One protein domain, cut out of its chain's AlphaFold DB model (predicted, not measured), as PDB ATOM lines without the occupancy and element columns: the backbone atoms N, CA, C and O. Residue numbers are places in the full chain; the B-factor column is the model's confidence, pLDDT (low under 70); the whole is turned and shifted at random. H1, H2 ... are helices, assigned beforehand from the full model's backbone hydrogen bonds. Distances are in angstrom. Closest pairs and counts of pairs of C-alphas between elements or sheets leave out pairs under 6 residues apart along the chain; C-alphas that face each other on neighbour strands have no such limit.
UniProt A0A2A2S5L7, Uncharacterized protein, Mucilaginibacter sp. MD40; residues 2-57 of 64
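Overview. This is residues 2 to 57 of the 64 residues of an uncharacterized protein of Mucilaginibacter sp. MD40 (UniProt A0A2A2S5L7). One long, straight helix, H1, makes nearly the whole length of a rod; from its far end a loop, residues 36 to 46, leads off to one side to a short helix, H2, like a foot on a long leg. The printed part has 56 residues with two named helices, H1 then H2, and no named strand: the class is all helix. It is extended, with a radius of gyration of the C-alphas of 17.6 A and spans of 52 by 25 by 19 A.

Arrangement. H1, residues 3 to 35, and H2, residues 47 to 57, are apart, with no C-alpha of the one within 8 A of the other. Residues 2 to 28, 33 to 39 and 42 to 57 stand free. In H1 and H2 every O i to N i+4 pair is within hydrogen-bond range.

Along the chain. H1 measures 48.0 A from C-alpha 3 at (28.537, 0.775, 9.579) to C-alpha 35 at (1.750, 1.438, -30.285). H2 measures 15.4 A and ends with C-alpha 57 at (3.333, 15.489, -28.846).

Size, cuts and confidence. The C-alphas farthest apart, Asn 2 and Ala 38, are 53.4 A apart. The printed part has no cut. The link from H1 to H2, 11 residues, is long. pLDDT is under 70 at residues 39 to 48 and 56.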
ATOM      1  N   ASN A   2      24.793   0.980  12.726       93.19
ATOM      2  CA  ASN A   2      26.084   0.304  12.553       93.19
ATOM      3  C   ASN A   2      26.600   0.504  11.109       93.19
ATOM      4  O   ASN A   2      25.797   0.529  10.174       93.19
ATOM      5  N   ILE A   3      27.917   0.613  10.906       95.50
ATOM      6  CA  ILE A   3      28.537   0.775   9.579       95.50
ATOM      7  C   ILE A   3      28.090  -0.329   8.603       95.50
ATOM      8  O   ILE A   3      27.762  -0.050   7.452       95.50
ATOM      9  N   ILE A   4      27.947  -1.562   9.102       95.69
ATOM     10  CA  ILE A   4      27.485  -2.721   8.324       95.69
ATOM     11  C   ILE A   4      26.043  -2.507   7.842       95.69
ATOM     12  O   ILE A   4      25.724  -2.760   6.682       95.69
ATOM     13  N   THR A   5      25.172  -1.983   8.712       95.94
ATOM     14  CA  THR A   5      23.764  -1.720   8.366       95.94
ATOM     15  C   THR A   5      23.612  -0.596   7.345       95.94
ATOM     16  O   THR A   5      22.771  -0.686   6.451       95.94
ATOM     17  N   VAL A   6      24.454   0.439   7.428       96.69
ATOM     18  CA  VAL A   6      24.460   1.548   6.463       96.69
ATOM     19  C   VAL A   6      24.882   1.036   5.088       96.69
ATOM     20  O   VAL A   6      24.185   1.266   4.103       96.69
ATOM     21  N   PHE A   7      25.973   0.273   5.033       97.12
ATOM     22  CA  PHE A   7      26.481  -0.303   3.792       97.12
ATOM     23  C   PHE A   7      25.468  -1.248   3.127       97.12
ATOM     24  O   PHE A   7      25.194  -1.119   1.933       97.12
ATOM     25  N   GLY A   8      24.841  -2.136   3.906       97.44
ATOM     26  CA  GLY A   8      23.798  -3.031   3.398       97.44
ATOM     27  C   GLY A   8      22.592  -2.280   2.826       97.44
ATOM     28  O   GLY A   8      22.079  -2.650   1.771       97.44
ATOM     29  N   THR A   9      22.184  -1.179   3.466       97.25
ATOM     30  CA  THR A   9      21.069  -0.346   2.986       97.25
ATOM     31  C   THR A   9      21.403   0.334   1.657       97.25
ATOM     32  O   THR A   9      20.560   0.379   0.763       97.25
ATOM     33  N   ILE A  10      22.640   0.817   1.493       97.75
ATOM     34  CA  ILE A  10      23.101   1.439   0.242       97.75
ATOM     35  C   ILE A  10      23.070   0.429  -0.910       97.75
ATOM     36  O   ILE A  10      22.512   0.723  -1.966       97.75
ATOM     37  N   ILE A  11      23.618  -0.774  -0.705       98.00
ATOM     38  CA  ILE A  11      23.620  -1.828  -1.733       98.00
ATOM     39  C   ILE A  11      22.194  -2.228  -2.104       98.00
ATOM     40  O   ILE A  11      21.879  -2.342  -3.290       98.00
ATOM     41  N   LEU A  12      21.318  -2.404  -1.112       97.44
ATOM     42  CA  LEU A  12      19.916  -2.727  -1.357       97.44
ATOM     43  C   LEU A  12      19.222  -1.625  -2.170       97.44
ATOM     44  O   LEU A  12      18.500  -1.927  -3.118       97.44
ATOM     45  N   GLY A  13      19.490  -0.357  -1.852       98.00
ATOM     46  CA  GLY A  13      18.994   0.787  -2.616       98.00
ATOM     47  C   GLY A  13      19.440   0.752  -4.080       98.00
ATOM     48  O   GLY A  13      18.607   0.890  -4.975       98.00
ATOM     49  N   PHE A  14      20.725   0.493  -4.340       98.12
ATOM     50  CA  PHE A  14      21.236   0.347  -5.708       98.12
ATOM     51  C   PHE A  14      20.612  -0.840  -6.445       98.12
ATOM     52  O   PHE A  14      20.237  -0.701  -7.608       98.12
ATOM     53  N   ALA A  15      20.452  -1.987  -5.783       98.00
ATOM     54  CA  ALA A  15      19.820  -3.158  -6.380       98.00
ATOM     55  C   ALA A  15      18.372  -2.860  -6.801       98.00
ATOM     56  O   ALA A  15      17.981  -3.145  -7.933       98.00
ATOM     57  N   LEU A  16      17.593  -2.220  -5.924       98.06
ATOM     58  CA  LEU A  16      16.220  -1.814  -6.225       98.06
ATOM     59  C   LEU A  16      16.159  -0.789  -7.363       98.06
ATOM     60  O   LEU A  16      15.305  -0.911  -8.241       98.06
ATOM     61  N   LEU A  17      17.079   0.177  -7.392       97.31
ATOM     62  CA  LEU A  17      17.165   1.172  -8.462       97.31
ATOM     63  C   LEU A  17      17.449   0.509  -9.816       97.31
ATOM     64  O   LEU A  17      16.785   0.817 -10.807       97.31
ATOM     65  N   LEU A  18      18.381  -0.445  -9.862       96.94
ATOM     66  CA  LEU A  18      18.692  -1.196 -11.081       96.94
ATOM     67  C   LEU A  18      17.499  -2.036 -11.552       96.94
ATOM     68  O   LEU A  18      17.173  -2.016 -12.741       96.94
ATOM     69  N   ILE A  19      16.807  -2.722 -10.635       96.69
ATOM     70  CA  ILE A  19      15.589  -3.484 -10.953       96.69
ATOM     71  C   ILE A  19      14.511  -2.555 -11.523       96.69
ATOM     72  O   ILE A  19      13.936  -2.854 -12.571       96.69
ATOM     73  N   ALA A  20      14.273  -1.406 -10.883       95.19
ATOM     74  CA  ALA A  20      13.323  -0.409 -11.369       95.19
ATOM     75  C   ALA A  20      13.696   0.087 -12.775       95.19
ATOM     76  O   ALA A  20      12.822   0.188 -13.637       95.19
ATOM     77  N   GLY A  21      14.987   0.308 -13.041       92.88
ATOM     78  CA  GLY A  21      15.495   0.643 -14.370       92.88
ATOM     79  C   GLY A  21      15.159  -0.426 -15.414       92.88
ATOM     80  O   GLY A  21      14.597  -0.112 -16.463       92.88
ATOM     81  N   VAL A  22      15.427  -1.701 -15.122       94.12
ATOM     82  CA  VAL A  22      15.117  -2.817 -16.037       94.12
ATOM     83  C   VAL A  22      13.617  -2.913 -16.321       94.12
ATOM     84  O   VAL A  22      13.221  -3.074 -17.481       94.12
ATOM     85  N   VAL A  23      12.777  -2.787 -15.289       93.94
ATOM     86  CA  VAL A  23      11.314  -2.799 -15.435       93.94
ATOM     87  C   VAL A  23      10.853  -1.623 -16.297       93.94
ATOM     88  O   VAL A  23      10.097  -1.822 -17.249       93.94
ATOM     89  N   PHE A  24      11.362  -0.421 -16.029       90.75
ATOM     90  CA  PHE A  24      11.043   0.790 -16.780       90.75
ATOM     91  C   PHE A  24      11.395   0.658 -18.268       90.75
ATOM     92  O   PHE A  24      10.538   0.864 -19.131       90.75
ATOM     93  N   PHE A  25      12.618   0.232 -18.595       86.69
ATOM     94  CA  PHE A  25      13.029   0.048 -19.991       86.69
ATOM     95  C   PHE A  25      12.261  -1.080 -20.687       86.69
ATOM     96  O   PHE A  25      11.921  -0.962 -21.869       86.69
ATOM     97  N   SER A  26      11.935  -2.156 -19.970       86.31
ATOM     98  CA  SER A  26      11.108  -3.245 -20.502       86.31
ATOM     99  C   SER A  26       9.695  -2.765 -20.834       86.31
ATOM    100  O   SER A  26       9.166  -3.089 -21.902       86.31
ATOM    101  N   PHE A  27       9.106  -1.938 -19.969       85.94
ATOM    102  CA  PHE A  27       7.796  -1.337 -20.193       85.94
ATOM    103  C   PHE A  27       7.803  -0.358 -21.374       85.94
ATOM    104  O   PHE A  27       6.946  -0.451 -22.254       85.94
ATOM    105  N   LEU A  28       8.816   0.509 -21.477       84.38
ATOM    106  CA  LEU A  28       8.984   1.383 -22.644       84.38
ATOM    107  C   LEU A  28       9.110   0.580 -23.944       84.38
ATOM    108  O   LEU A  28       8.478   0.909 -24.952       84.38
ATOM    109  N   LYS A  29       9.876  -0.517 -23.925       84.19
ATOM    110  CA  LYS A  29      10.010  -1.422 -25.073       84.19
ATOM    111  C   LYS A  29       8.674  -2.070 -25.442       84.19
ATOM    112  O   LYS A  29       8.387  -2.216 -26.633       84.19
ATOM    113  N   TYR A  30       7.862  -2.439 -24.453       84.81
ATOM    114  CA  TYR A  30       6.513  -2.960 -24.668       84.81
ATOM    115  C   TYR A  30       5.599  -1.917 -25.323       84.81
ATOM    116  O   TYR A  30       5.009  -2.209 -26.365       84.81
ATOM    117  N   ILE A  31       5.541  -0.691 -24.788       83.94
ATOM    118  CA  ILE A  31       4.756   0.409 -25.371       83.94
ATOM    119  C   ILE A  31       5.184   0.660 -26.815       83.94
ATOM    120  O   ILE A  31       4.337   0.688 -27.708       83.94
ATOM    121  N   LYS A  32       6.492   0.774 -27.072       80.88
ATOM    122  CA  LYS A  32       7.019   0.967 -28.427       80.88
ATOM    123  C   LYS A  32       6.517  -0.123 -29.374       80.88
ATOM    124  O   LYS A  32       6.009   0.189 -30.442       80.88
ATOM    125  N   ARG A  33       6.631  -1.399 -28.990       78.88
ATOM    126  CA  ARG A  33       6.179  -2.520 -29.833       78.88
ATOM    127  C   ARG A  33       4.674  -2.493 -30.086       78.88
ATOM    128  O   ARG A  33       4.257  -2.806 -31.194       78.88
ATOM    129  N   LYS A  34       3.878  -2.139 -29.074       82.12
ATOM    130  CA  LYS A  34       2.414  -2.162 -29.150       82.12
ATOM    131  C   LYS A  34       1.839  -0.999 -29.956       82.12
ATOM    132  O   LYS A  34       0.949  -1.215 -30.768       82.12
ATOM    133  N   TYR A  35       2.334   0.214 -29.725       80.50
ATOM    134  CA  TYR A  35       1.750   1.438 -30.285       80.50
ATOM    135  C   TYR A  35       2.534   1.989 -31.480       80.50
ATOM    136  O   TYR A  35       1.959   2.653 -32.335       80.50
ATOM    137  N   TYR A  36       3.834   1.695 -31.575       80.50
ATOM    138  CA  TYR A  36       4.723   2.248 -32.598       80.50
ATOM    139  C   TYR A  36       5.630   1.168 -33.235       80.50
ATOM    140  O   TYR A  36       6.857   1.305 -33.235       80.50
ATOM    141  N   PRO A  37       5.062   0.082 -33.800       75.31
ATOM    142  CA  PRO A  37       5.827  -1.079 -34.272       75.31
ATOM    143  C   PRO A  37       6.800  -0.761 -35.419       75.31
ATOM    144  O   PRO A  37       7.881  -1.342 -35.482       75.31
ATOM    145  N   ALA A  38       6.451   0.186 -36.297       77.25
ATOM    146  CA  ALA A  38       7.301   0.628 -37.407       77.25
ATOM    147  C   ALA A  38       8.300   1.733 -37.013       77.25
ATOM    148  O   ALA A  38       9.160   2.119 -37.806       77.25
ATOM    149  N   TRP A  39       8.201   2.261 -35.790       67.75
ATOM    150  CA  TRP A  39       9.052   3.351 -35.336       67.75
ATOM    151  C   TRP A  39      10.439   2.813 -34.981       67.75
ATOM    152  O   TRP A  39      10.637   2.118 -33.978       67.75
ATOM    153  N   LYS A  40      11.442   3.162 -35.791       64.25
ATOM    154  CA  LYS A  40      12.849   2.973 -35.429       64.25
ATOM    155  C   LYS A  40      13.183   3.996 -34.350       64.25
ATOM    156  O   LYS A  40      13.157   5.193 -34.600       64.25
ATOM    157  N   PHE A  41      13.385   3.517 -33.123       61.78
ATOM    158  CA  PHE A  41      13.879   4.382 -32.055       61.78
ATOM    159  C   PHE A  41      15.275   4.801 -32.511       61.78
ATOM    160  O   PHE A  41      16.051   3.895 -32.819       61.78
ATOM    161  N   PRO A  42      15.566   6.098 -32.677       62.97
ATOM    162  CA  PRO A  42      16.898   6.492 -33.094       62.97
ATOM    163  C   PRO A  42      17.886   6.026 -32.025       62.97
ATOM    164  O   PRO A  42      17.618   6.173 -30.831       62.97
ATOM    165  N   ASP A  43      19.007   5.446 -32.458       60.28
ATOM    166  CA  ASP A  43      20.047   4.907 -31.565       60.28
ATOM    167  C   ASP A  43      20.661   5.992 -30.657       60.28
ATOM    168  O   ASP A  43      21.323   5.699 -29.667       60.28
ATOM    169  N   TYR A  44      20.378   7.258 -30.965       60.91
ATOM    170  CA  TYR A  44      20.689   8.439 -30.181       60.91
ATOM    171  C   TYR A  44      19.451   9.343 -30.119       60.91
ATOM    172  O   TYR A  44      18.928   9.801 -31.137       60.91
ATOM    173  N   ILE A  45      18.980   9.639 -28.908       61.44
ATOM    174  CA  ILE A  45      18.030  10.733 -28.695       61.44
ATOM    175  C   ILE A  45      18.862  12.016 -28.729       61.44
ATOM    176  O   ILE A  45      19.435  12.418 -27.719       61.44
ATOM    177  N   SER A  46      19.001  12.636 -29.903       63.41
ATOM    178  CA  SER A  46      19.623  13.958 -29.965       63.41
ATOM    179  C   SER A  46      18.748  14.962 -29.213       63.41
ATOM    180  O   SER A  46      17.520  14.840 -29.198       63.41
ATOM    181  N   VAL A  47      19.369  15.967 -28.590       67.19
ATOM    182  CA  VAL A  47      18.646  17.019 -27.855       67.19
ATOM    183  C   VAL A  47      17.576  17.661 -28.750       67.19
ATOM    184  O   VAL A  47      16.429  17.792 -28.336       67.19
ATOM    185  N   GLY A  48      17.906  17.922 -30.021       68.62
ATOM    186  CA  GLY A  48      16.949  18.442 -31.002       68.62
ATOM    187  C   GLY A  48      15.816  17.470 -31.355       68.62
ATOM    188  O   GLY A  48      14.696  17.900 -31.620       68.62
ATOM    189  N   TYR A  49      16.054  16.153 -31.319       72.06
ATOM    190  CA  TYR A  49      14.993  15.163 -31.519       72.06
ATOM    191  C   TYR A  49      14.047  15.093 -30.315       72.06
ATOM    192  O   TYR A  49      12.833  15.030 -30.499       72.06
ATOM    193  N   ALA A  50      14.580  15.164 -29.092       71.38
ATOM    194  CA  ALA A  50      13.764  15.271 -27.883       71.38
ATOM    195  C   ALA A  50      12.920  16.555 -27.890       71.38
ATOM    196  O   ALA A  50      11.722  16.506 -27.611       71.38
ATOM    197  N   GLU A  51      13.513  17.684 -28.281       71.94
ATOM    198  CA  GLU A  51      12.827  18.973 -28.383       71.94
ATOM    199  C   GLU A  51      11.730  18.971 -29.461       71.94
ATOM    200  O   GLU A  51      10.623  19.472 -29.229       71.94
ATOM    201  N   TYR A  52      11.991  18.331 -30.607       75.12
ATOM    202  CA  TYR A  52      10.992  18.100 -31.651       75.12
ATOM    203  C   TYR A  52       9.834  17.230 -31.149       75.12
ATOM    204  O   TYR A  52       8.670  17.575 -31.362       75.12
ATOM    205  N   LEU A  53      10.126  16.117 -30.468       74.56
ATOM    206  CA  LEU A  53       9.097  15.237 -29.908       74.56
ATOM    207  C   LEU A  53       8.254  15.949 -28.848       74.56
ATOM    208  O   LEU A  53       7.030  15.824 -28.868       74.56
ATOM    209  N   TYR A  54       8.881  16.747 -27.983       71.75
ATOM    210  CA  TYR A  54       8.189  17.562 -26.989       71.75
ATOM    211  C   TYR A  54       7.217  18.550 -27.652       71.75
ATOM    212  O   TYR A  54       6.034  18.599 -27.313       71.75
ATOM    213  N   HIS A  55       7.666  19.285 -28.670       74.50
ATOM    214  CA  HIS A  55       6.791  20.206 -29.397       74.50
ATOM    215  C   HIS A  55       5.666  19.494 -30.150       74.50
ATOM    216  O   HIS A  55       4.541  19.992 -30.201       74.50
ATOM    217  N   LYS A  56       5.962  18.335 -30.738       69.88
ATOM    218  CA  LYS A  56       5.020  17.597 -31.579       69.88
ATOM    219  C   LYS A  56       3.918  16.899 -30.786       69.88
ATOM    220  O   LYS A  56       2.800  16.855 -31.289       69.88
ATOM    221  N   TYR A  57       4.239  16.356 -29.611       70.31
ATOM    222  CA  TYR A  57       3.333  15.489 -28.846       70.31
ATOM    223  C   TYR A  57       2.902  16.053 -27.490       70.31
ATOM    224  O   TYR A  57       1.880  15.629 -26.983       70.31
TER     225      TYR A  57